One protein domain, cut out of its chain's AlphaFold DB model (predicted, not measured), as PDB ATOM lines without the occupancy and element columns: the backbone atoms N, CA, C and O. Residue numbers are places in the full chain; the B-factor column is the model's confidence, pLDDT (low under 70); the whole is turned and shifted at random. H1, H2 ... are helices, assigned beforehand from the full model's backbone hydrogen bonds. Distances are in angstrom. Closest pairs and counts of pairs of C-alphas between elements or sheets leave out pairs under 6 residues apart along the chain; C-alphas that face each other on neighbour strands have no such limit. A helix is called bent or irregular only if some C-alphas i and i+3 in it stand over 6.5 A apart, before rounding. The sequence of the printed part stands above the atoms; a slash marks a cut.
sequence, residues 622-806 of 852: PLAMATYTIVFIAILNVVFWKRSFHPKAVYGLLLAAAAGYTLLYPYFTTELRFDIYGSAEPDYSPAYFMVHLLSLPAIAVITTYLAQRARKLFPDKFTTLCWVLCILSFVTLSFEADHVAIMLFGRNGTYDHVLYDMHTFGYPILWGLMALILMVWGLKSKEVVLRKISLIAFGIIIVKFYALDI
ATOM      1  N   PRO A 622      47.828-128.436 -20.039       89.62
ATOM      2  CA  PRO A 622      49.167-129.009 -20.206       89.62
ATOM      3  C   PRO A 622      49.517-129.356 -21.663       89.62
ATOM      4  O   PRO A 622      50.599-128.997 -22.142       89.62
ATOM      5  N   LEU A 623      48.594-129.980 -22.408       91.31
ATOM      6  CA  LEU A 623      48.791-130.289 -23.828       91.31
ATOM      7  C   LEU A 623      48.927-129.017 -24.682       91.31
ATOM      8  O   LEU A 623      49.804-128.934 -25.552       91.31
ATOM      9  N   ALA A 624      48.096-128.006 -24.435       92.69
ATOM     10  CA  ALA A 624      48.142-126.722 -25.124       92.69
ATOM     11  C   ALA A 624      49.452-125.969 -24.833       92.69
ATOM     12  O   ALA A 624      50.076-125.456 -25.765       92.69
ATOM     13  N   MET A 625      49.935-125.980 -23.585       93.44
ATOM     14  CA  MET A 625      51.237-125.417 -23.203       93.44
ATOM     15  C   MET A 625      52.396-126.137 -23.893       93.44
ATOM     16  O   MET A 625      53.283-125.492 -24.463       93.44
ATOM     17  N   ALA A 626      52.395-127.472 -23.911       92.56
ATOM     18  CA  ALA A 626      53.426-128.250 -24.594       92.56
ATOM     19  C   ALA A 626      53.415-127.998 -26.118       92.56
ATOM     20  O   ALA A 626      54.471-127.864 -26.748       92.56
ATOM     21  N   THR A 627      52.223-127.832 -26.700       93.81
ATOM     22  CA  THR A 627      52.021-127.491 -28.117       93.81
ATOM     23  C   THR A 627      52.529-126.082 -28.438       93.81
ATOM     24  O   THR A 627      53.300-125.910 -29.385       93.81
ATOM     25  N   TYR A 628      52.190-125.079 -27.620       94.94
ATOM     26  CA  TYR A 628      52.743-123.723 -27.714       94.94
ATOM     27  C   TYR A 628      54.278-123.748 -27.651       94.94
ATOM     28  O   TYR A 628      54.948-123.133 -28.485       94.94
ATOM     29  N   THR A 629      54.842-124.523 -26.720       94.44
ATOM     30  CA  THR A 629      56.293-124.650 -26.512       94.44
ATOM     31  C   THR A 629      57.008-125.170 -27.762       94.44
ATOM     32  O   THR A 629      57.953-124.541 -28.247       94.44
ATOM     33  N   ILE A 630      56.560-126.299 -28.326       93.94
ATOM     34  CA  ILE A 630      57.224-126.907 -29.488       93.94
ATOM     35  C   ILE A 630      57.037-126.063 -30.763       93.94
ATOM     36  O   ILE A 630      57.982-125.918 -31.545       93.94
ATOM     37  N   VAL A 631      55.876-125.417 -30.933       94.38
ATOM     38  CA  VAL A 631      55.612-124.466 -32.027       94.38
ATOM     39  C   VAL A 631      56.507-123.226 -31.914       94.38
ATOM     40  O   VAL A 631      57.131-122.839 -32.903       94.38
ATOM     41  N   PHE A 632      56.657-122.640 -30.723       94.12
ATOM     42  CA  PHE A 632      57.547-121.497 -30.489       94.12
ATOM     43  C   PHE A 632      59.014-121.840 -30.800       94.12
ATOM     44  O   PHE A 632      59.697-121.090 -31.505       94.12
ATOM     45  N   ILE A 633      59.490-123.014 -30.366       92.88
ATOM     46  CA  ILE A 633      60.842-123.513 -30.673       92.88
ATOM     47  C   ILE A 633      61.034-123.711 -32.189       92.88
ATOM     48  O   ILE A 633      62.082-123.337 -32.729       92.88
ATOM     49  N   ALA A 634      60.033-124.238 -32.900       92.19
ATOM     50  CA  ALA A 634      60.083-124.385 -34.356       92.19
ATOM     51  C   ALA A 634      60.078-123.027 -35.088       92.19
ATOM     52  O   ALA A 634      60.860-122.835 -36.024       92.19
ATOM     53  N   ILE A 635      59.282-122.052 -34.637       92.00
ATOM     54  CA  ILE A 635      59.275-120.684 -35.184       92.00
ATOM     55  C   ILE A 635      60.646-120.022 -34.986       92.00
ATOM     56  O   ILE A 635      61.215-119.496 -35.946       92.00
ATOM     57  N   LEU A 636      61.237-120.107 -33.787       89.00
ATOM     58  CA  LEU A 636      62.596-119.611 -33.539       89.00
ATOM     59  C   LEU A 636      63.636-120.313 -34.424       89.00
ATOM     60  O   LEU A 636      64.523-119.650 -34.970       89.00
ATOM     61  N   ASN A 637      63.525-121.632 -34.625       89.38
ATOM     62  CA  ASN A 637      64.401-122.361 -35.542       89.38
ATOM     63  C   ASN A 637      64.314-121.818 -36.977       89.38
ATOM     64  O   ASN A 637      65.355-121.594 -37.595       89.38
ATOM     65  N   VAL A 638      63.108-121.546 -37.486       89.12
ATOM     66  CA  VAL A 638      62.891-120.983 -38.829       89.12
ATOM     67  C   VAL A 638      63.443-119.556 -38.935       89.12
ATOM     68  O   VAL A 638      64.210-119.269 -39.857       89.12
ATOM     69  N   VAL A 639      63.141-118.680 -37.969       87.50
ATOM     70  CA  VAL A 639      63.618-117.281 -37.943       87.50
ATOM     71  C   VAL A 639      65.151-117.205 -37.918       87.50
ATOM     72  O   VAL A 639      65.752-116.409 -38.647       87.50
ATOM     73  N   PHE A 640      65.812-118.065 -37.137       82.56
ATOM     74  CA  PHE A 640      67.274-118.068 -36.993       82.56
ATOM     75  C   PHE A 640      68.009-119.097 -37.878       82.56
ATOM     76  O   PHE A 640      69.243-119.159 -37.841       82.56
ATOM     77  N   TRP A 641      67.308-119.835 -38.752       79.19
ATOM     78  CA  TRP A 641      67.827-120.943 -39.586       79.19
ATOM     79  C   TRP A 641      69.128-120.614 -40.339       79.19
ATOM     80  O   TRP A 641      70.019-121.459 -40.491       79.19
ATOM     81  N   LYS A 642      69.236-119.367 -40.821       78.06
ATOM     82  CA  LYS A 642      70.379-118.833 -41.584       78.06
ATOM     83  C   LYS A 642      71.297-117.899 -40.774       78.06
ATOM     84  O   LYS A 642      72.308-117.465 -41.314       78.06
ATOM     85  N   ARG A 643      70.957-117.567 -39.519       74.56
ATOM     86  CA  ARG A 643      71.617-116.518 -38.703       74.56
ATOM     87  C   ARG A 643      72.077-116.964 -37.303       74.56
ATOM     88  O   ARG A 643      72.585-116.144 -36.551       74.56
ATOM     89  N   SER A 644      71.926-118.238 -36.942       69.94
ATOM     90  CA  SER A 644      72.395-118.772 -35.653       69.94
ATOM     91  C   SER A 644      73.913-118.606 -35.459       69.94
ATOM     92  O   SER A 644      74.696-119.315 -36.094       69.94
ATOM     93  N   PHE A 645      74.314-117.761 -34.503       65.44
ATOM     94  CA  PHE A 645      75.713-117.534 -34.105       65.44
ATOM     95  C   PHE A 645      76.397-118.778 -33.502       65.44
ATOM     96  O   PHE A 645      77.597-118.970 -33.683       65.44
ATOM     97  N   HIS A 646      75.642-119.663 -32.839       81.50
ATOM     98  CA  HIS A 646      76.168-120.870 -32.185       81.50
ATOM     99  C   HIS A 646      75.441-122.142 -32.670       81.50
ATOM    100  O   HIS A 646      74.690-122.761 -31.914       81.50
ATOM    101  N   PRO A 647      75.650-122.574 -33.931       84.25
ATOM    102  CA  PRO A 647      74.848-123.635 -34.551       84.25
ATOM    103  C   PRO A 647      74.962-124.998 -33.852       84.25
ATOM    104  O   PRO A 647      74.009-125.768 -33.888       84.25
ATOM    105  N   LYS A 648      76.085-125.297 -33.179       88.06
ATOM    106  CA  LYS A 648      76.237-126.519 -32.364       88.06
ATOM    107  C   LYS A 648      75.375-126.494 -31.094       88.06
ATOM    108  O   LYS A 648      74.795-127.518 -30.754       88.06
ATOM    109  N   ALA A 649      75.261-125.342 -30.428       85.94
ATOM    110  CA  ALA A 649      74.429-125.187 -29.233       85.94
ATOM    111  C   ALA A 649      72.934-125.235 -29.589       85.94
ATOM    112  O   ALA A 649      72.177-125.972 -28.967       85.94
ATOM    113  N   VAL A 650      72.536-124.540 -30.664       87.56
ATOM    114  CA  VAL A 650      71.165-124.596 -31.202       87.56
ATOM    115  C   VAL A 650      70.789-126.020 -31.626       87.56
ATOM    116  O   VAL A 650      69.688-126.465 -31.325       87.56
ATOM    117  N   TYR A 651      71.702-126.780 -32.243       91.06
ATOM    118  CA  TYR A 651      71.473-128.202 -32.530       91.06
ATOM    119  C   TYR A 651      71.232-129.025 -31.252       91.06
ATOM    120  O   TYR A 651      70.313-129.836 -31.222       91.06
ATOM    121  N   GLY A 652      72.031-128.814 -30.199       91.25
ATOM    122  CA  GLY A 652      71.858-129.502 -28.913       91.25
ATOM    123  C   GLY A 652      70.507-129.208 -28.259       91.25
ATOM    124  O   GLY A 652      69.803-130.137 -27.877       91.25
ATOM    125  N   LEU A 653      70.107-127.932 -28.213       90.06
ATOM    126  CA  LEU A 653      68.809-127.502 -27.683       90.06
ATOM    127  C   LEU A 653      67.639-128.100 -28.476       90.06
ATOM    128  O   LEU A 653      66.674-128.568 -27.885       90.06
ATOM    129  N   LEU A 654      67.732-128.138 -29.806       93.50
ATOM    130  CA  LEU A 654      66.690-128.715 -30.662       93.50
ATOM    131  C   LEU A 654      66.604-130.241 -30.541       93.50
ATOM    132  O   LEU A 654      65.511-130.794 -30.618       93.50
ATOM    133  N   LEU A 655      67.732-130.924 -30.321       94.69
ATOM    134  CA  LEU A 655      67.749-132.358 -30.034       94.69
ATOM    135  C   LEU A 655      67.126-132.657 -28.662       94.69
ATOM    136  O   LEU A 655      66.355-133.606 -28.548       94.69
ATOM    137  N   ALA A 656      67.405-131.827 -27.653       93.94
ATOM    138  CA  ALA A 656      66.766-131.908 -26.342       93.94
ATOM    139  C   ALA A 656      65.255-131.624 -26.418       93.94
ATOM    140  O   ALA A 656      64.479-132.364 -25.828       93.94
ATOM    141  N   ALA A 657      64.822-130.630 -27.201       92.88
ATOM    142  CA  ALA A 657      63.404-130.349 -27.433       92.88
ATOM    143  C   ALA A 657      62.686-131.503 -28.157       92.88
ATOM    144  O   ALA A 657      61.577-131.863 -27.780       92.88
ATOM    145  N   ALA A 658      63.326-132.129 -29.152       94.06
ATOM    146  CA  ALA A 658      62.776-133.306 -29.827       94.06
ATOM    147  C   ALA A 658      62.692-134.533 -28.898       94.06
ATOM    148  O   ALA A 658      61.706-135.267 -28.939       94.06
ATOM    149  N   ALA A 659      63.694-134.744 -28.037       93.69
ATOM    150  CA  ALA A 659      63.667-135.804 -27.030       93.69
ATOM    151  C   ALA A 659      62.595-135.549 -25.957       93.69
ATOM    152  O   ALA A 659      61.819-136.448 -25.655       93.69
ATOM    153  N   GLY A 660      62.499-134.318 -25.442       90.88
ATOM    154  CA  GLY A 660      61.474-133.902 -24.483       90.88
ATOM    155  C   GLY A 660      60.059-134.034 -25.044       90.88
ATOM    156  O   GLY A 660      59.207-134.597 -24.369       90.88
ATOM    157  N   TYR A 661      59.830-133.629 -26.301       93.06
ATOM    158  CA  TYR A 661      58.576-133.913 -27.008       93.06
ATOM    159  C   TYR A 661      58.293-135.419 -27.012       93.06
ATOM    160  O   TYR A 661      57.268-135.848 -26.508       93.06
ATOM    161  N   THR A 662      59.237-136.238 -27.486       91.38
ATOM    162  CA  THR A 662      59.047-137.695 -27.617       91.38
ATOM    163  C   THR A 662      58.785-138.418 -26.288       91.38
ATOM    164  O   THR A 662      58.176-139.482 -26.297       91.38
ATOM    165  N   LEU A 663      59.259-137.876 -25.161       89.75
ATOM    166  CA  LEU A 663      59.148-138.502 -23.838       89.75
ATOM    167  C   LEU A 663      57.993-137.961 -22.985       89.75
ATOM    168  O   LEU A 663      57.468-138.708 -22.168       89.75
ATOM    169  N   LEU A 664      57.621-136.685 -23.141       89.56
ATOM    170  CA  LEU A 664      56.644-136.010 -22.271       89.56
ATOM    171  C   LEU A 664      55.334-135.672 -22.988       89.56
ATOM    172  O   LEU A 664      54.282-135.685 -22.361       89.56
ATOM    173  N   TYR A 665      55.368-135.386 -24.293       91.25
ATOM    174  CA  TYR A 665      54.156-135.061 -25.053       91.25
ATOM    175  C   TYR A 665      53.156-136.233 -25.120       91.25
ATOM    176  O   TYR A 665      51.974-135.980 -24.889       91.25
ATOM    177  N   PRO A 666      53.595-137.502 -25.316       92.50
ATOM    178  CA  PRO A 666      52.700-138.657 -25.328       92.50
ATOM    179  C   PRO A 666      51.896-138.885 -24.054       92.50
ATOM    180  O   PRO A 666      50.870-139.546 -24.128       92.50
ATOM    181  N   TYR A 667      52.344-138.380 -22.900       91.19
ATOM    182  CA  TYR A 667      51.577-138.470 -21.657       91.19
ATOM    183  C   TYR A 667      50.300-137.627 -21.783       91.19
ATOM    184  O   TYR A 667      49.204-138.175 -21.820       91.19
ATOM    185  N   PHE A 668      50.444-136.319 -22.015       89.88
ATOM    186  CA  PHE A 668      49.306-135.402 -22.157       89.88
ATOM    187  C   PHE A 668      48.351-135.786 -23.304       89.88
ATOM    188  O   PHE A 668      47.142-135.626 -23.171       89.88
ATOM    189  N   THR A 669      48.857-136.322 -24.425       91.62
ATOM    190  CA  THR A 669      48.002-136.807 -25.527       91.62
ATOM    191  C   THR A 669      47.406-138.199 -25.303       91.62
ATOM    192  O   THR A 669      46.499-138.576 -26.045       91.62
ATOM    193  N   THR A 670      47.902-138.995 -24.350       91.94
ATOM    194  CA  THR A 670      47.348-140.324 -24.025       91.94
ATOM    195  C   THR A 670      46.201-140.209 -23.037       91.94
ATOM    196  O   THR A 670      45.145-140.784 -23.295       91.94
ATOM    197  N   GLU A 671      46.381-139.422 -21.976       89.19
ATOM    198  CA  GLU A 671      45.354-139.208 -20.955       89.19
ATOM    199  C   GLU A 671      44.168-138.417 -21.536       89.19
ATOM    200  O   GLU A 671      43.072-138.956 -21.608       89.19
ATOM    201  N   LEU A 672      44.385-137.243 -22.157       89.25
ATOM    202  CA  LEU A 672      43.293-136.469 -22.783       89.25
ATOM    203  C   LEU A 672      42.539-137.265 -23.872       89.25
ATOM    204  O   LEU A 672      41.372-137.018 -24.168       89.25
ATOM    205  N   ARG A 673      43.200-138.243 -24.503       91.06
ATOM    206  CA  ARG A 673      42.561-139.164 -25.451       91.06
ATOM    207  C   ARG A 673      41.687-140.200 -24.734       91.06
ATOM    208  O   ARG A 673      40.661-140.584 -25.289       91.06
ATOM    209  N   PHE A 674      42.066-140.659 -23.545       90.12
ATOM    210  CA  PHE A 674      41.203-141.471 -22.690       90.12
ATOM    211  C   PHE A 674      39.980-140.661 -22.231       90.12
ATOM    212  O   PHE A 674      38.858-141.112 -22.443       90.12
ATOM    213  N   ASP A 675      40.178-139.429 -21.764       87.19
ATOM    214  CA  ASP A 675      39.109-138.540 -21.275       87.19
ATOM    215  C   ASP A 675      38.061-138.200 -22.361       87.19
ATOM    216  O   ASP A 675      36.901-137.927 -22.054       87.19
ATOM    217  N   ILE A 676      38.448-138.256 -23.645       88.00
ATOM    218  CA  ILE A 676      37.573-138.002 -24.807       88.00
ATOM    219  C   ILE A 676      36.957-139.283 -25.404       88.00
ATOM    220  O   ILE A 676      35.828-139.243 -25.894       88.00
ATOM    221  N   TYR A 677      37.698-140.399 -25.446       88.56
ATOM    222  CA  TYR A 677      37.322-141.593 -26.229       88.56
ATOM    223  C   TYR A 677      37.218-142.900 -25.428       88.56
ATOM    224  O   TYR A 677      36.720-143.885 -25.975       88.56
ATOM    225  N   GLY A 678      37.720-142.950 -24.193       85.69
ATOM    226  CA  GLY A 678      37.683-144.122 -23.306       85.69
ATOM    227  C   GLY A 678      36.751-143.957 -22.100       85.69
ATOM    228  O   GLY A 678      36.203-144.949 -21.621       85.69
ATOM    229  N   SER A 679      36.536-142.719 -21.652       83.44
ATOM    230  CA  SER A 679      35.574-142.329 -20.615       83.44
ATOM    231  C   SER A 679      34.124-142.695 -20.975       83.44
ATOM    232  O   SER A 679      33.749-142.826 -22.145       83.44
ATOM    233  N   ALA A 680      33.285-142.866 -19.948       78.75
ATOM    234  CA  ALA A 680      31.858-143.133 -20.134       78.75
ATOM    235  C   ALA A 680      31.044-141.860 -20.411       78.75
ATOM    236  O   ALA A 680      30.119-141.883 -21.224       78.75
ATOM    237  N   GLU A 681      31.437-140.762 -19.771       80.75
ATOM    238  CA  GLU A 681      30.907-139.414 -19.942       80.75
ATOM    239  C   GLU A 681      32.109-138.528 -20.324       80.75
ATOM    240  O   GLU A 681      32.971-138.314 -19.476       80.75
ATOM    241  N   PRO A 682      32.265-138.120 -21.602       77.94
ATOM    242  CA  PRO A 682      33.469-137.404 -22.033       77.94
ATOM    243  C   PRO A 682      33.503-135.933 -21.608       77.94
ATOM    244  O   PRO A 682      32.706-135.123 -22.090       77.94
ATOM    245  N   ASP A 683      34.492-135.578 -20.787       73.12
ATOM    246  CA  ASP A 683      34.671-134.229 -20.229       73.12
ATOM    247  C   ASP A 683      35.002-133.174 -21.300       73.12
ATOM    248  O   ASP A 683      34.672-131.993 -21.168       73.12
ATOM    249  N   TYR A 684      35.628-133.599 -22.404       80.31
ATOM    250  CA  TYR A 684      36.044-132.724 -23.499       80.31
ATOM    251  C   TYR A 684      35.420-133.139 -24.835       80.31
ATOM    252  O   TYR A 684      35.378-134.306 -25.223       80.31
ATOM    253  N   SER A 685      35.018-132.144 -25.628       85.25
ATOM    254  CA  SER A 685      34.661-132.363 -27.033       85.25
ATOM    255  C   SER A 685      35.873-132.871 -27.844       85.25
ATOM    256  O   SER A 685      36.961-132.303 -27.709       85.25
ATOM    257  N   PRO A 686      35.703-133.816 -28.792       85.88
ATOM    258  CA  PRO A 686      36.765-134.251 -29.710       85.88
ATOM    259  C   PRO A 686      37.487-133.126 -30.475       85.88
ATOM    260  O   PRO A 686      38.612-133.316 -30.939       85.88
ATOM    261  N   ALA A 687      36.882-131.936 -30.580       87.06
ATOM    262  CA  ALA A 687      37.523-130.745 -31.132       87.06
ATOM    263  C   ALA A 687      38.762-130.287 -30.332       87.06
ATOM    264  O   ALA A 687      39.738-129.849 -30.941       87.06
ATOM    265  N   TYR A 688      38.774-130.435 -29.000       85.94
ATOM    266  CA  TYR A 688      39.929-130.083 -28.159       85.94
ATOM    267  C   TYR A 688      41.158-130.932 -28.504       85.94
ATOM    268  O   TYR A 688      42.275-130.414 -28.583       85.94
ATOM    269  N   PHE A 689      40.953-132.211 -28.839       88.50
ATOM    270  CA  PHE A 689      42.036-133.103 -29.250       88.50
ATOM    271  C   PHE A 689      42.778-132.605 -30.501       88.50
ATOM    272  O   PHE A 689      43.970-132.866 -30.645       88.50
ATOM    273  N   MET A 690      42.132-131.833 -31.387       88.44
ATOM    274  CA  MET A 690      42.753-131.336 -32.626       88.44
ATOM    275  C   MET A 690      43.974-130.433 -32.394       88.44
ATOM    276  O   MET A 690      44.775-130.258 -33.315       88.44
ATOM    277  N   VAL A 691      44.165-129.894 -31.182       88.81
ATOM    278  CA  VAL A 691      45.357-129.105 -30.829       88.81
ATOM    279  C   VAL A 691      46.647-129.915 -31.000       88.81
ATOM    280  O   VAL A 691      47.641-129.339 -31.448       88.81
ATOM    281  N   HIS A 692      46.647-131.237 -30.762       89.31
ATOM    282  CA  HIS A 692      47.882-132.027 -30.898       89.31
ATOM    283  C   HIS A 692      48.443-132.009 -32.330       89.31
ATOM    284  O   HIS A 692      49.657-131.944 -32.530       89.31
ATOM    285  N   LEU A 693      47.568-131.936 -33.340       89.81
ATOM    286  CA  LEU A 693      47.942-131.891 -34.758       89.81
ATOM    287  C   LEU A 693      48.762-130.638 -35.125       89.81
ATOM    288  O   LEU A 693      49.496-130.655 -36.114       89.81
ATOM    289  N   LEU A 694      48.688-129.562 -34.330       89.38
ATOM    290  CA  LEU A 694      49.492-128.346 -34.518       89.38
ATOM    291  C   LEU A 694      50.972-128.550 -34.154       89.38
ATOM    292  O   LEU A 694      51.834-127.815 -34.646       89.38
ATOM    293  N   SER A 695      51.289-129.555 -33.335       91.56
ATOM    294  CA  SER A 695      52.669-129.900 -32.983       91.56
ATOM    295  C   SER A 695      53.389-130.686 -34.087       91.56
ATOM    296  O   SER A 695      54.600-130.526 -34.264       91.56
ATOM    297  N   LEU A 696      52.656-131.465 -34.896       90.06
ATOM    298  CA  LEU A 696      53.215-132.337 -35.935       90.06
ATOM    299  C   LEU A 696      54.074-131.581 -36.973       90.06
ATOM    300  O   LEU A 696      55.199-132.018 -37.247       90.06
ATOM    301  N   PRO A 697      53.654-130.415 -37.515       92.12
ATOM    302  CA  PRO A 697      54.527-129.584 -38.342       92.12
ATOM    303  C   PRO A 697      55.769-129.085 -37.592       92.12
ATOM    304  O   PRO A 697      56.849-129.026 -38.178       92.12
ATOM    305  N   ALA A 698      55.645-128.744 -36.306       92.25
ATOM    306  CA  ALA A 698      56.743-128.210 -35.505       92.25
ATOM    307  C   ALA A 698      57.832-129.266 -35.248       92.25
ATOM    308  O   ALA A 698      59.004-129.024 -35.555       92.25
ATOM    309  N   ILE A 699      57.462-130.468 -34.791       93.19
ATOM    310  CA  ILE A 699      58.419-131.567 -34.596       93.19
ATOM    311  C   ILE A 699      59.010-132.047 -35.934       93.19
ATOM    312  O   ILE A 699      60.206-132.345 -36.005       93.19
ATOM    313  N   ALA A 700      58.251-132.014 -37.038       90.50
ATOM    314  CA  ALA A 700      58.774-132.288 -38.380       90.50
ATOM    315  C   ALA A 700      59.799-131.234 -38.857       90.50
ATOM    316  O   ALA A 700      60.822-131.580 -39.460       90.50
ATOM    317  N   VAL A 701      59.585-129.946 -38.569       92.88
ATOM    318  CA  VAL A 701      60.558-128.872 -38.850       92.88
ATOM    319  C   VAL A 701      61.836-129.064 -38.024       92.88
ATOM    320  O   VAL A 701      62.938-129.023 -38.576       92.88
ATOM    321  N   ILE A 702      61.706-129.360 -36.729       93.00
ATOM    322  CA  ILE A 702      62.839-129.571 -35.815       93.00
ATOM    323  C   ILE A 702      63.664-130.801 -36.229       93.00
ATOM    324  O   ILE A 702      64.876-130.700 -36.437       93.00
ATOM    325  N   THR A 703      63.024-131.956 -36.427       91.31
ATOM    326  CA  THR A 703      63.703-133.202 -36.831       91.31
ATOM    327  C   THR A 703      64.351-133.099 -38.212       91.31
ATOM    328  O   THR A 703      65.472-133.582 -38.397       91.31
ATOM    329  N   THR A 704      63.731-132.411 -39.180       90.38
ATOM    330  CA  THR A 704      64.358-132.192 -40.496       90.38
ATOM    331  C   THR A 704      65.533-131.216 -40.445       90.38
ATOM    332  O   THR A 704      66.530-131.462 -41.130       90.38
ATOM    333  N   TYR A 705      65.491-130.172 -39.607       91.06
ATOM    334  CA  TYR A 705      66.656-129.314 -39.350       91.06
ATOM    335  C   TYR A 705      67.822-130.123 -38.764       91.06
ATOM    336  O   TYR A 705      68.952-130.027 -39.254       91.06
ATOM    337  N   LEU A 706      67.551-130.959 -37.755       93.06
ATOM    338  CA  LEU A 706      68.548-131.836 -37.134       93.06
ATOM    339  C   LEU A 706      69.149-132.805 -38.168       93.06
ATOM    340  O   LEU A 706      70.363-132.803 -38.378       93.06
ATOM    341  N   ALA A 707      68.322-133.549 -38.907       90.44
ATOM    342  CA  ALA A 707      68.789-134.497 -39.923       90.44
ATOM    343  C   ALA A 707      69.665-133.838 -41.011       90.44
ATOM    344  O   ALA A 707      70.707-134.380 -41.382       90.44
ATOM    345  N   GLN A 708      69.300-132.638 -41.486       89.81
ATOM    346  CA  GLN A 708      70.094-131.888 -42.473       89.81
ATOM    347  C   GLN A 708      71.431-131.369 -41.919       89.81
ATOM    348  O   GLN A 708      72.390-131.187 -42.674       89.81
ATOM    349  N   ARG A 709      71.511-131.083 -40.613       90.12
ATOM    350  CA  ARG A 709      72.689-130.462 -39.985       90.12
ATOM    351  C   ARG A 709      73.646-131.459 -39.335       90.12
ATOM    352  O   ARG A 709      74.825-131.124 -39.238       90.12
ATOM    353  N   ALA A 710      73.186-132.656 -38.957       91.69
ATOM    354  CA  ALA A 710      73.952-133.660 -38.209       91.69
ATOM    355  C   ALA A 710      75.371-133.868 -38.768       91.69
ATOM    356  O   ALA A 710      76.357-133.552 -38.101       91.69
ATOM    357  N   ARG A 711      75.481-134.283 -40.040       90.00
ATOM    358  CA  ARG A 711      76.766-134.526 -40.724       90.00
ATOM    359  C   ARG A 711      77.662-133.289 -40.809       90.00
ATOM    360  O   ARG A 711      78.877-133.415 -40.730       90.00
ATOM    361  N   LYS A 712      77.078-132.099 -40.994       90.56
ATOM    362  CA  LYS A 712      77.833-130.850 -41.198       90.56
ATOM    363  C   LYS A 712      78.347-130.240 -39.890       90.56
ATOM    364  O   LYS A 712      79.321-129.495 -39.921       90.56
ATOM    365  N   LEU A 713      77.693-130.513 -38.761       90.12
ATOM    366  CA  LEU A 713      78.090-129.986 -37.451       90.12
ATOM    367  C   LEU A 713      78.890-130.996 -36.615       90.12
ATOM    368  O   LEU A 713      79.745-130.582 -35.831       90.12
ATOM    369  N   PHE A 714      78.627-132.293 -36.782       92.88
ATOM    370  CA  PHE A 714      79.185-133.368 -35.960       92.88
ATOM    371  C   PHE A 714      79.511-134.608 -36.818       92.88
ATOM    372  O   PHE A 714      78.818-135.622 -36.703       92.88
ATOM    373  N   PRO A 715      80.536-134.557 -37.692       90.44
ATOM    374  CA  PRO A 715      80.893-135.688 -38.552       90.44
ATOM    375  C   PRO A 715      81.223-136.948 -37.737       90.44
ATOM    376  O   PRO A 715      80.687-138.017 -38.016       90.44
ATOM    377  N   ASP A 716      82.003-136.806 -36.665       90.94
ATOM    378  CA  ASP A 716      82.512-137.919 -35.845       90.94
ATOM    379  C   ASP A 716      81.399-138.612 -35.042       90.94
ATOM    380  O   ASP A 716      81.452-139.810 -34.776       90.94
ATOM    381  N   LYS A 717      80.348-137.858 -34.685       91.56
ATOM    382  CA  LYS A 717      79.163-138.354 -33.963       91.56
ATOM    383  C   LYS A 717      77.961-138.609 -34.881       91.56
ATOM    384  O   LYS A 717      76.873-138.901 -34.384       91.56
ATOM    385  N   PHE A 718      78.130-138.517 -36.205       91.44
ATOM    386  CA  PHE A 718      77.037-138.631 -37.178       91.44
ATOM    387  C   PHE A 718      76.248-139.935 -37.018       91.44
ATOM    388  O   PHE A 718      75.022-139.904 -36.966       91.44
ATOM    389  N   THR A 719      76.944-141.066 -36.861       89.50
ATOM    390  CA  THR A 719      76.329-142.385 -36.653       89.50
ATOM    391  C   THR A 719      75.401-142.387 -35.438       89.50
ATOM    392  O   THR A 719      74.236-142.759 -35.559       89.50
ATOM    393  N   THR A 720      75.882-141.917 -34.284       91.25
ATOM    394  CA  THR A 720      75.114-141.846 -33.030       91.25
ATOM    395  C   THR A 720      73.926-140.890 -33.140       91.25
ATOM    396  O   THR A 720      72.838-141.204 -32.668       91.25
ATOM    397  N   LEU A 721      74.095-139.745 -33.808       92.56
ATOM    398  CA  LEU A 721      73.004-138.793 -34.027       92.56
ATOM    399  C   LEU A 721      71.919-139.359 -34.953       92.56
ATOM    400  O   LEU A 721      70.739-139.142 -34.695       92.56
ATOM    401  N   CYS A 722      72.285-140.126 -35.984       90.94
ATOM    402  CA  CYS A 722      71.312-140.844 -36.810       90.94
ATOM    403  C   CYS A 722      70.545-141.906 -36.014       90.94
ATOM    404  O   CYS A 722      69.334-142.006 -36.190       90.94
ATOM    405  N   TRP A 723      71.212-142.648 -35.122       91.69
ATOM    406  CA  TRP A 723      70.547-143.581 -34.205       91.69
ATOM    407  C   TRP A 723      69.508-142.881 -33.331       91.69
ATOM    408  O   TRP A 723      68.343-143.267 -33.361       91.69
ATOM    409  N   VAL A 724      69.900-141.817 -32.622       93.81
ATOM    410  CA  VAL A 724      68.991-141.061 -31.743       93.81
ATOM    411  C   VAL A 724      67.806-140.496 -32.531       93.81
ATOM    412  O   VAL A 724      66.665-140.715 -32.142       93.81
ATOM    413  N   LEU A 725      68.040-139.835 -33.672       92.81
ATOM    414  CA  LEU A 725      66.955-139.266 -34.484       92.81
ATOM    415  C   LEU A 725      65.994-140.333 -35.031       92.81
ATOM    416  O   LEU A 725      64.795-140.074 -35.108       92.81
ATOM    417  N   CYS A 726      66.485-141.527 -35.382       91.31
ATOM    418  CA  CYS A 726      65.616-142.631 -35.789       91.31
ATOM    419  C   CYS A 726      64.800-143.165 -34.606       91.31
ATOM    420  O   CYS A 726      63.591-143.286 -34.744       91.31
ATOM    421  N   ILE A 727      65.422-143.422 -33.449       91.44
ATOM    422  CA  ILE A 727      64.727-143.915 -32.244       91.44
ATOM    423  C   ILE A 727      63.620-142.945 -31.821       91.44
ATOM    424  O   ILE A 727      62.482-143.372 -31.648       91.44
ATOM    425  N   LEU A 728      63.918-141.641 -31.749       92.19
ATOM    426  CA  LEU A 728      62.913-140.624 -31.434       92.19
ATOM    427  C   LEU A 728      61.758-140.643 -32.448       92.19
ATOM    428  O   LEU A 728      60.598-140.655 -32.056       92.19
ATOM    429  N   SER A 729      62.063-140.759 -33.746       90.56
ATOM    430  CA  SER A 729      61.035-140.844 -34.795       90.56
ATOM    431  C   SER A 729      60.163-142.103 -34.689       90.56
ATOM    432  O   SER A 729      58.968-142.017 -34.947       90.56
ATOM    433  N   PHE A 730      60.736-143.262 -34.332       90.38
ATOM    434  CA  PHE A 730      59.993-144.516 -34.122       90.38
ATOM    435  C   PHE A 730      59.042-144.408 -32.927       90.38
ATOM    436  O   PHE A 730      57.874-144.772 -33.050       90.38
ATOM    437  N   VAL A 731      59.520-143.883 -31.794       92.06
ATOM    438  CA  VAL A 731      58.700-143.716 -30.585       92.06
ATOM    439  C   VAL A 731      57.575-142.712 -30.839       92.06
ATOM    440  O   VAL A 731      56.417-143.064 -30.638       92.06
ATOM    441  N   THR A 732      57.882-141.523 -31.381       91.81
ATOM    442  CA  THR A 732      56.858-140.530 -31.751       91.81
ATOM    443  C   THR A 732      55.798-141.139 -32.663       91.81
ATOM    444  O   THR A 732      54.625-141.125 -32.317       91.81
ATOM    445  N   LEU A 733      56.187-141.733 -33.799       90.25
ATOM    446  CA  LEU A 733      55.210-142.253 -34.763       90.25
ATOM    447  C   LEU A 733      54.387-143.436 -34.237       90.25
ATOM    448  O   LEU A 733      53.315-143.678 -34.779       90.25
ATOM    449  N   SER A 734      54.848-144.141 -33.197       91.38
ATOM    450  CA  SER A 734      54.058-145.190 -32.536       91.38
ATOM    451  C   SER A 734      52.897-144.585 -31.741       91.38
ATOM    452  O   SER A 734      51.752-144.958 -31.974       91.38
ATOM    453  N   PHE A 735      53.173-143.573 -30.910       93.19
ATOM    454  CA  PHE A 735      52.132-142.841 -30.178       93.19
ATOM    455  C   PHE A 735      51.163-142.108 -31.115       93.19
ATOM    456  O   PHE A 735      49.952-142.247 -30.972       93.19
ATOM    457  N   GLU A 736      51.664-141.398 -32.134       92.06
ATOM    458  CA  GLU A 736      50.799-140.731 -33.126       92.06
ATOM    459  C   GLU A 736      49.891-141.729 -33.866       92.06
ATOM    460  O   GLU A 736      48.754-141.403 -34.207       92.06
ATOM    461  N   ALA A 737      50.348-142.964 -34.090       87.94
ATOM    462  CA  ALA A 737      49.520-143.994 -34.700       87.94
ATOM    463  C   ALA A 737      48.436-144.531 -33.741       87.94
ATOM    464  O   ALA A 737      47.329-144.791 -34.209       87.94
ATOM    465  N   ASP A 738      48.689-144.619 -32.426       92.31
ATOM    466  CA  ASP A 738      47.637-144.885 -31.426       92.31
ATOM    467  C   ASP A 738      46.603-143.747 -31.386       92.31
ATOM    468  O   ASP A 738      45.396-143.993 -31.380       92.31
ATOM    469  N   HIS A 739      47.063-142.487 -31.365       91.94
ATOM    470  CA  HIS A 739      46.190-141.307 -31.358       91.94
ATOM    471  C   HIS A 739      45.292-141.274 -32.607       91.94
ATOM    472  O   HIS A 739      44.091-141.033 -32.488       91.94
ATOM    473  N   VAL A 740      45.834-141.590 -33.790       90.06
ATOM    474  CA  VAL A 740      45.062-141.683 -35.041       90.06
ATOM    475  C   VAL A 740      44.127-142.899 -35.061       90.06
ATOM    476  O   VAL A 740      42.992-142.763 -35.514       90.06
ATOM    477  N   ALA A 741      44.543-144.068 -34.563       87.56
ATOM    478  CA  ALA A 741      43.673-145.246 -34.491       87.56
ATOM    479  C   ALA A 741      42.442-144.979 -33.608       87.56
ATOM    480  O   ALA A 741      41.311-145.240 -34.018       87.56
ATOM    481  N   ILE A 742      42.641-144.374 -32.435       91.81
ATOM    482  CA  ILE A 742      41.549-144.002 -31.530       91.81
ATOM    483  C   ILE A 742      40.695-142.856 -32.091       91.81
ATOM    484  O   ILE A 742      39.477-142.945 -32.022       91.81
ATOM    485  N   MET A 743      41.277-141.850 -32.751       89.25
ATOM    486  CA  MET A 743      40.496-140.786 -33.405       89.25
ATOM    487  C   MET A 743      39.589-141.300 -34.547       89.25
ATOM    488  O   MET A 743      38.617-140.636 -34.906       89.25
ATOM    489  N   LEU A 744      39.889-142.469 -35.129       87.06
ATOM    490  CA  LEU A 744      39.096-143.090 -36.201       87.06
ATOM    491  C   LEU A 744      38.107-144.163 -35.701       87.06
ATOM    492  O   LEU A 744      37.016-144.288 -36.261       87.06
ATOM    493  N   PHE A 745      38.478-144.939 -34.677       85.62
ATOM    494  CA  PHE A 745      37.751-146.144 -34.237       85.62
ATOM    495  C   PHE A 745      37.428-146.194 -32.739       85.62
ATOM    496  O   PHE A 745      36.574-146.980 -32.317       85.62
ATOM    497  N   GLY A 746      38.124-145.397 -31.932       84.44
ATOM    498  CA  GLY A 746      37.985-145.378 -30.485       84.44
ATOM    499  C   GLY A 746      36.676-144.733 -30.054       84.44
ATOM    500  O   GLY A 746      36.285-143.671 -30.537       84.44
ATOM    501  N   ARG A 747      35.980-145.431 -29.164       85.88
ATOM    502  CA  ARG A 747      34.725-145.058 -28.513       85.88
ATOM    503  C   ARG A 747      34.739-145.715 -27.130       85.88
ATOM    504  O   ARG A 747      35.465-146.697 -26.929       85.88
ATOM    505  N   ASN A 748      33.888-145.245 -26.221       80.81
ATOM    506  CA  ASN A 748      33.621-145.954 -24.970       80.81
ATOM    507  C   ASN A 748      33.320-147.442 -25.268       80.81
ATOM    508  O   ASN A 748      32.570-147.761 -26.196       80.81
ATOM    509  N   GLY A 749      33.970-148.351 -24.538       80.94
ATOM    510  CA  GLY A 749      33.887-149.801 -24.736       80.94
ATOM    511  C   GLY A 749      34.718-150.387 -25.891       80.94
ATOM    512  O   GLY A 749      34.942-151.595 -25.895       80.94
ATOM    513  N   THR A 750      35.226-149.590 -26.844       85.31
ATOM    514  CA  THR A 750      36.166-150.074 -27.885       85.31
ATOM    515  C   THR A 750      37.613-149.641 -27.653       85.31
ATOM    516  O   THR A 750      38.517-150.284 -28.183       85.31
ATOM    517  N   TYR A 751      37.842-148.594 -26.852       89.88
ATOM    518  CA  TYR A 751      39.149-147.972 -26.599       89.88
ATOM    519  C   TYR A 751      40.285-148.978 -26.328       89.88
ATOM    520  O   TYR A 751      41.240-149.050 -27.105       89.88
ATOM    521  N   ASP A 752      40.159-149.810 -25.287       88.00
ATOM    522  CA  ASP A 752      41.211-150.760 -24.895       88.00
ATOM    523  C   ASP A 752      41.440-151.858 -25.937       88.00
ATOM    524  O   ASP A 752      42.572-152.282 -26.159       88.00
ATOM    525  N   HIS A 753      40.384-152.301 -26.624       83.44
ATOM    526  CA  HIS A 753      40.497-153.300 -27.687       83.44
ATOM    527  C   HIS A 753      41.205-152.740 -28.928       83.44
ATOM    528  O   HIS A 753      42.050-153.426 -29.505       83.44
ATOM    529  N   VAL A 754      40.933-151.481 -29.295       86.44
ATOM    530  CA  VAL A 754      41.636-150.782 -30.383       86.44
ATOM    531  C   VAL A 754      43.113-150.582 -30.032       86.44
ATOM    532  O   VAL A 754      43.964-150.860 -30.876       86.44
ATOM    533  N   LEU A 755      43.446-150.180 -28.796       89.31
ATOM    534  CA  LEU A 755      44.844-150.081 -28.351       89.31
ATOM    535  C   LEU A 755      45.539-151.446 -28.285       89.31
ATOM    536  O   LEU A 755      46.678-151.568 -28.729       89.31
ATOM    537  N   TYR A 756      44.864-152.487 -27.797       85.56
ATOM    538  CA  TYR A 756      45.416-153.841 -27.741       85.56
ATOM    539  C   TYR A 756      45.769-154.369 -29.139       85.56
ATOM    540  O   TYR A 756      46.897-154.816 -29.365       85.56
ATOM    541  N   ASP A 757      44.849-154.271 -30.106       81.25
ATOM    542  CA  ASP A 757      45.114-154.666 -31.494       81.25
ATOM    543  C   ASP A 757      46.204-153.791 -32.138       81.25
ATOM    544  O   ASP A 757      47.045-154.280 -32.901       81.25
ATOM    545  N   MET A 758      46.251-152.502 -31.792       85.56
ATOM    546  CA  MET A 758      47.276-151.571 -32.254       85.56
ATOM    547  C   MET A 758      48.674-151.905 -31.699       85.56
ATOM    548  O   MET A 758      49.644-151.929 -32.455       85.56
ATOM    549  N   HIS A 759      48.808-152.256 -30.420       87.62
ATOM    550  CA  HIS A 759      50.093-152.611 -29.792       87.62
ATOM    551  C   HIS A 759      50.570-154.028 -30.142       87.62
ATOM    552  O   HIS A 759      51.781-154.299 -30.124       87.62
ATOM    553  N   THR A 760      49.629-154.918 -30.471       75.75
ATOM    554  CA  THR A 760      49.874-156.327 -30.820       75.75
ATOM    555  C   THR A 760      50.186-156.493 -32.308       75.75
ATOM    556  O   THR A 760      51.202-157.092 -32.654       75.75
ATOM    557  N   PHE A 761      49.367-155.919 -33.197       74.94
ATOM    558  CA  PHE A 761      49.492-156.076 -34.653       74.94
ATOM    559  C   PHE A 761      49.958-154.790 -35.349       74.94
ATOM    560  O   PHE A 761      50.821-154.840 -36.228       74.94
ATOM    561  N   GLY A 762      49.441-153.630 -34.935       74.69
ATOM    562  CA  GLY A 762      49.785-152.334 -35.525       74.69
ATOM    563  C   GLY A 762      51.263-151.959 -35.366       74.69
ATOM    564  O   GLY A 762      51.922-151.629 -36.353       74.69
ATOM    565  N   TYR A 763      51.824-152.075 -34.160       83.19
ATOM    566  CA  TYR A 763      53.216-151.719 -33.855       83.19
ATOM    567  C   TYR A 763      54.235-152.516 -34.694       83.19
ATOM    568  O   TYR A 763      55.068-151.880 -35.345       83.19
ATOM    569  N   PRO A 764      54.181-153.865 -34.788       81.38
ATOM    570  CA  PRO A 764      55.052-154.620 -35.694       81.38
ATOM    571  C   PRO A 764      54.946-154.193 -37.167       81.38
ATOM    572  O   PRO A 764      55.969-154.102 -37.850       81.38
ATOM    573  N   ILE A 765      53.736-153.889 -37.656       77.25
ATOM    574  CA  ILE A 765      53.511-153.428 -39.038       77.25
ATOM    575  C   ILE A 765      54.129-152.040 -39.250       77.25
ATOM    576  O   ILE A 765      54.884-151.840 -40.204       77.25
ATOM    577  N   LEU A 766      53.866-151.093 -38.347       81.75
ATOM    578  CA  LEU A 766      54.411-149.736 -38.389       81.75
ATOM    579  C   LEU A 766      55.943-149.747 -38.327       81.75
ATOM    580  O   LEU A 766      56.604-149.158 -39.184       81.75
ATOM    581  N   TRP A 767      56.521-150.460 -37.357       85.25
ATOM    582  CA  TRP A 767      57.972-150.570 -37.191       85.25
ATOM    583  C   TRP A 767      58.623-151.264 -38.395       85.25
ATOM    584  O   TRP A 767      59.682-150.828 -38.849       85.25
ATOM    585  N   GLY A 768      57.968-152.276 -38.976       76.00
ATOM    586  CA  GLY A 768      58.394-152.929 -40.215       76.00
ATOM    587  C   GLY A 768      58.381-151.992 -41.431       76.00
ATOM    588  O   GLY A 768      59.362-151.943 -42.178       76.00
ATOM    589  N   LEU A 769      57.325-151.189 -41.605       78.50
ATOM    590  CA  LEU A 769      57.233-150.169 -42.661       78.50
ATOM    591  C   LEU A 769      58.306-149.082 -42.496       78.50
ATOM    592  O   LEU A 769      58.976-148.715 -43.466       78.50
ATOM    593  N   MET A 770      58.530-148.604 -41.269       84.50
ATOM    594  CA  MET A 770      59.581-147.630 -40.965       84.50
ATOM    595  C   MET A 770      60.982-148.201 -41.219       84.50
ATOM    596  O   MET A 770      61.809-147.547 -41.860       84.50
ATOM    597  N   ALA A 771      61.248-149.440 -40.793       81.38
ATOM    598  CA  ALA A 771      62.509-150.130 -41.053       81.38
ATOM    599  C   ALA A 771      62.741-150.345 -42.559       81.38
ATOM    600  O   ALA A 771      63.851-150.110 -43.044       81.38
ATOM    601  N   LEU A 772      61.707-150.712 -43.323       78.69
ATOM    602  CA  LEU A 772      61.766-150.839 -44.781       78.69
ATOM    603  C   LEU A 772      62.068-149.494 -45.463       78.69
ATOM    604  O   LEU A 772      62.891-149.437 -46.378       78.69
ATOM    605  N   ILE A 773      61.483-148.391 -44.994       84.00
ATOM    606  CA  ILE A 773      61.754-147.054 -45.542       84.00
ATOM    607  C   ILE A 773      63.176-146.585 -45.213       84.00
ATOM    608  O   ILE A 773      63.849-146.048 -46.098       84.00
ATOM    609  N   LEU A 774      63.688-146.855 -44.007       83.56
ATOM    610  CA  LEU A 774      65.100-146.621 -43.684       83.56
ATOM    611  C   LEU A 774      66.044-147.485 -44.534       83.56
ATOM    612  O   LEU A 774      67.104-147.000 -44.932       83.56
ATOM    613  N   MET A 775      65.656-148.716 -44.888       81.75
ATOM    614  CA  MET A 775      66.422-149.561 -45.811       81.75
ATOM    615  C   MET A 775      66.446-148.971 -47.225       81.75
ATOM    616  O   MET A 775      67.521-148.755 -47.785       81.75
ATOM    617  N   VAL A 776      65.284-148.633 -47.796       78.06
ATOM    618  CA  VAL A 776      65.177-148.043 -49.144       78.06
ATOM    619  C   VAL A 776      65.893-146.691 -49.220       78.06
ATOM    620  O   VAL A 776      66.590-146.417 -50.202       78.06
ATOM    621  N   TRP A 777      65.792-145.852 -48.185       84.94
ATOM    622  CA  TRP A 777      66.531-144.591 -48.117       84.94
ATOM    623  C   TRP A 777      68.035-144.841 -47.953       84.94
ATOM    624  O   TRP A 777      68.822-144.260 -48.702       84.94
ATOM    625  N   GLY A 778      68.453-145.753 -47.071       80.56
ATOM    626  CA  GLY A 778      69.850-146.165 -46.884       80.56
ATOM    627  C   GLY A 778      70.485-146.835 -48.107       80.56
ATOM    628  O   GLY A 778      71.705-146.806 -48.263       80.56
ATOM    629  N   LEU A 779      69.686-147.401 -49.013       76.81
ATOM    630  CA  LEU A 779      70.130-147.872 -50.327       76.81
ATOM    631  C   LEU A 779      70.258-146.703 -51.317       76.81
ATOM    632  O   LEU A 779      71.340-146.485 -51.859       76.81
ATOM    633  N   LYS A 780      69.204-145.889 -51.499       82.69
ATOM    634  CA  LYS A 780      69.203-144.744 -52.439       82.69
ATOM    635  C   LYS A 780      70.261-143.682 -52.113       82.69
ATOM    636  O   LYS A 780      70.853-143.107 -53.019       82.69
ATOM    637  N   SER A 781      70.515-143.437 -50.830       81.44
ATOM    638  CA  SER A 781      71.554-142.517 -50.338       81.44
ATOM    639  C   SER A 781      72.934-143.169 -50.176       81.44
ATOM    640  O   SER A 781      73.897-142.481 -49.853       81.44
ATOM    641  N   LYS A 782      73.039-144.491 -50.382       85.81
ATOM    642  CA  LYS A 782      74.205-145.349 -50.091       85.81
ATOM    643  C   LYS A 782      74.625-145.417 -48.609       85.81
ATOM    644  O   LYS A 782      75.539-146.176 -48.278       85.81
ATOM    645  N   GLU A 783      73.923-144.739 -47.702       84.62
ATOM    646  CA  GLU A 783      74.226-144.657 -46.266       84.62
ATOM    647  C   GLU A 783      74.166-146.008 -45.535       84.62
ATOM    648  O   GLU A 783      73.097-146.576 -45.305       84.62
ATOM    649  N   VAL A 784      75.331-146.507 -45.104       83.94
ATOM    650  CA  VAL A 784      75.462-147.776 -44.357       83.94
ATOM    651  C   VAL A 784      74.729-147.722 -43.011       83.94
ATOM    652  O   VAL A 784      74.149-148.718 -42.585       83.94
ATOM    653  N   VAL A 785      74.729-146.558 -42.350       86.94
ATOM    654  CA  VAL A 785      74.149-146.375 -41.008       86.94
ATOM    655  C   VAL A 785      72.643-146.649 -41.007       86.94
ATOM    656  O   VAL A 785      72.180-147.440 -40.192       86.94
ATOM    657  N   LEU A 786      71.890-146.082 -41.957       83.62
ATOM    658  CA  LEU A 786      70.434-146.272 -42.038       83.62
ATOM    659  C   LEU A 786      70.053-147.744 -42.275       83.62
ATOM    660  O   LEU A 786      69.068-148.228 -41.719       83.62
ATOM    661  N   ARG A 787      70.876-148.486 -43.032       80.12
ATOM    662  CA  ARG A 787      70.682-149.929 -43.260       80.12
ATOM    663  C   ARG A 787      70.965-150.759 -42.001       80.12
ATOM    664  O   ARG A 787      70.244-151.715 -41.744       80.12
ATOM    665  N   LYS A 788      71.951-150.376 -41.176       80.62
ATOM    666  CA  LYS A 788      72.182-151.005 -39.859       80.62
ATOM    667  C   LYS A 788      71.031-150.745 -38.879       80.62
ATOM    668  O   LYS A 788      70.621-151.674 -38.192       80.62
ATOM    669  N   ILE A 789      70.495-149.520 -38.853       85.69
ATOM    670  CA  ILE A 789      69.330-149.157 -38.024       85.69
ATOM    671  C   ILE A 789      68.114-150.007 -38.417       85.69
ATOM    672  O   ILE A 789      67.497-150.622 -37.554       85.69
ATOM    673  N   SER A 790      67.830-150.107 -39.720       77.12
ATOM    674  CA  SER A 790      66.760-150.953 -40.263       77.12
ATOM    675  C   SER A 790      66.858-152.416 -39.803       77.12
ATOM    676  O   SER A 790      65.907-152.947 -39.233       77.12
ATOM    677  N   LEU A 791      68.022-153.055 -39.982       76.31
ATOM    678  CA  LEU A 791      68.224-154.466 -39.619       76.31
ATOM    679  C   LEU A 791      68.045-154.734 -38.117       76.31
ATOM    680  O   LEU A 791      67.488-155.760 -37.735       76.31
ATOM    681  N   ILE A 792      68.482-153.809 -37.261       83.44
ATOM    682  CA  ILE A 792      68.330-153.938 -35.806       83.44
ATOM    683  C   ILE A 792      66.884-153.669 -35.364       83.44
ATOM    684  O   ILE A 792      66.412-154.344 -34.456       83.44
ATOM    685  N   ALA A 793      66.145-152.776 -36.033       76.56
ATOM    686  CA  ALA A 793      64.712-152.601 -35.782       76.56
ATOM    687  C   ALA A 793      63.917-153.890 -36.078       76.56
ATOM    688  O   ALA A 793      63.088-154.291 -35.264       76.56
ATOM    689  N   PHE A 794      64.234-154.602 -37.170       69.88
ATOM    690  CA  PHE A 794      63.684-155.943 -37.419       69.88
ATOM    691  C   PHE A 794      64.079-156.953 -36.325       69.88
ATOM    692  O   PHE A 794      63.240-157.733 -35.883       69.88
ATOM    693  N   GLY A 795      65.323-156.908 -35.833       68.06
ATOM    694  CA  GLY A 795      65.769-157.742 -34.708       68.06
ATOM    695  C   GLY A 795      65.011-157.479 -33.399       68.06
ATOM    696  O   GLY A 795      64.672-158.423 -32.692       68.06
ATOM    697  N   ILE A 796      64.686-156.219 -33.091       80.56
ATOM    698  CA  ILE A 796      63.930-155.844 -31.882       80.56
ATOM    699  C   ILE A 796      62.499-156.399 -31.918       80.56
ATOM    700  O   ILE A 796      62.017-156.866 -30.889       80.56
ATOM    701  N   ILE A 797      61.845-156.424 -33.087       73.00
ATOM    702  CA  ILE A 797      60.521-157.055 -33.254       73.00
ATOM    703  C   ILE A 797      60.585-158.545 -32.872       73.00
ATOM    704  O   ILE A 797      59.726-159.028 -32.139       73.00
ATOM    705  N   ILE A 798      61.639-159.253 -33.299       61.38
ATOM    706  CA  ILE A 798      61.855-160.677 -32.989       61.38
ATOM    707  C   ILE A 798      62.160-160.892 -31.495       61.38
ATOM    708  O   ILE A 798      61.695-161.863 -30.907       61.38
ATOM    709  N   VAL A 799      62.914-159.992 -30.852       72.44
ATOM    710  CA  VAL A 799      63.251-160.111 -29.420       72.44
ATOM    711  C   VAL A 799      62.073-159.752 -28.504       72.44
ATOM    712  O   VAL A 799      61.916-160.405 -27.475       72.44
ATOM    713  N   LYS A 800      61.221-158.775 -28.864       68.31
ATOM    714  CA  LYS A 800      60.028-158.391 -28.073       68.31
ATOM    715  C   LYS A 800      59.147-159.612 -27.776       68.31
ATOM    716  O   LYS A 800      58.803-159.836 -26.619       68.31
ATOM    717  N   PHE A 801      58.881-160.401 -28.819       57.25
ATOM    718  CA  PHE A 801      58.124-161.658 -28.800       57.25
ATOM    719  C   PHE A 801      58.689-162.686 -27.800       57.25
ATOM    720  O   PHE A 801      57.957-163.237 -26.990       57.25
ATOM    721  N   TYR A 802      60.008-162.899 -27.766       57.25
ATOM    722  CA  TYR A 802      60.606-163.818 -26.782       57.25
ATOM    723  C   TYR A 802      60.680-163.248 -25.357       57.25
ATOM    724  O   TYR A 802      60.715-164.017 -24.401       57.25
ATOM    725  N   ALA A 803      60.766-161.927 -25.190       63.62
ATOM    726  CA  ALA A 803      61.044-161.318 -23.891       63.62
ATOM    727  C   ALA A 803      59.786-161.049 -23.053       63.62
ATOM    728  O   ALA A 803      59.780-161.349 -21.860       63.62
ATOM    729  N   LEU A 804      58.740-160.463 -23.646       58.34
ATOM    730  CA  LEU A 804      57.561-160.011 -22.897       58.34
ATOM    731  C   LEU A 804      56.506-161.111 -22.762       58.34
ATOM    732  O   LEU A 804      55.941-161.282 -21.682       58.34
ATOM    733  N   ASP A 805      56.317-161.910 -23.810       55.19
ATOM    734  CA  ASP A 805      55.275-162.942 -23.876       55.19
ATOM    735  C   ASP A 805      55.566-164.124 -22.916       55.19
ATOM    736  O   ASP A 805      54.680-164.912 -22.598       55.19
ATOM    737  N   ILE A 806      56.798-164.217 -22.388       55.16
ATOM    738  CA  ILE A 806      57.224-165.187 -21.360       55.16
ATOM    739  C   ILE A 806      56.997-164.675 -19.919       55.16
ATOM    740  O   ILE A 806      56.871-165.476 -18.993       55.16
TER     741      ILE A 806
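This is residues 622 to 806 of the 852 residues of the protein "Predicted membrane protein" of Dysgonomonas macrotermitis (UniProt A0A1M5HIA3). Long helices run back and forth along the longest axis, with H4 in the middle: H2a, H2b and H3 pack on one side of it, H1 packs on H2a and H3 beyond them, these five making a bundle, lengthwise helices packed together, and the hairpin of H5 and H6 covers the other side of H4. Residues 801 to 806 stick out. The 185 printed residues include six named helices, H1 to H6 in order, and no named strand: all helix. The whole is compact, radius of gyration of the C-alphas 18.1 A, spans 52 by 41 by 26 A.

H2, residues 647 to 677, is one helix by its hydrogen bonds but bent, C-alphas 663 and 666 being 6.6 A apart; its arms are H2a, 647 to 663, and H2b, 666 to 677. H1, residues 622 to 640, forms a hairpin with H2a; the closest C-alphas, of Ile 630 and Ala 657, are 7.4 A apart. H3, residues 686 to 713, touches H1 at Ala 634 and Ala 698, closest C-alphas 5.2 A. The hub H4, residues 718 to 745, forms a hairpin with H3 at a shallow tilt of 14 degrees; the closest C-alphas, of Arg 711 and Phe 718, are 5.4 A apart. H5, residues 751 to 780, touches H4, closest C-alphas Asp 738 and Leu 755, 6.7 A. H6, residues 784 to 804, forms a hairpin with H5, closest C-alphas Ala 771 and Ser 790, 4.4 A. H1 is apart from H4, H5 and H6. Every O i to N i+4 pair is within hydrogen-bond range in H1, H2a and H4, against 7 of 8 in H2b, 13 of 24 in H3, 24 of 26 in H5 and 15 of 17 in H6.

H1 begins at C-alpha 622 (49.167, -129.009, -20.206) and is 27.0 A long; H3 is 42.3 A, H4 40.1 A and H5 39.8 A. H3 is irregular, C-alphas 708 and 711 being 7.4 A apart. H6, 30.5 A, ends at C-alpha 804 (57.561, -160.011, -22.897).

The C-alphas farthest apart, of Glu 681 and Asp 716, are 54.0 A apart. The printed part has no cut and no long link. Residues 644 to 645, 794 to 795, 798 and 800 to 806 have pLDDT under 70.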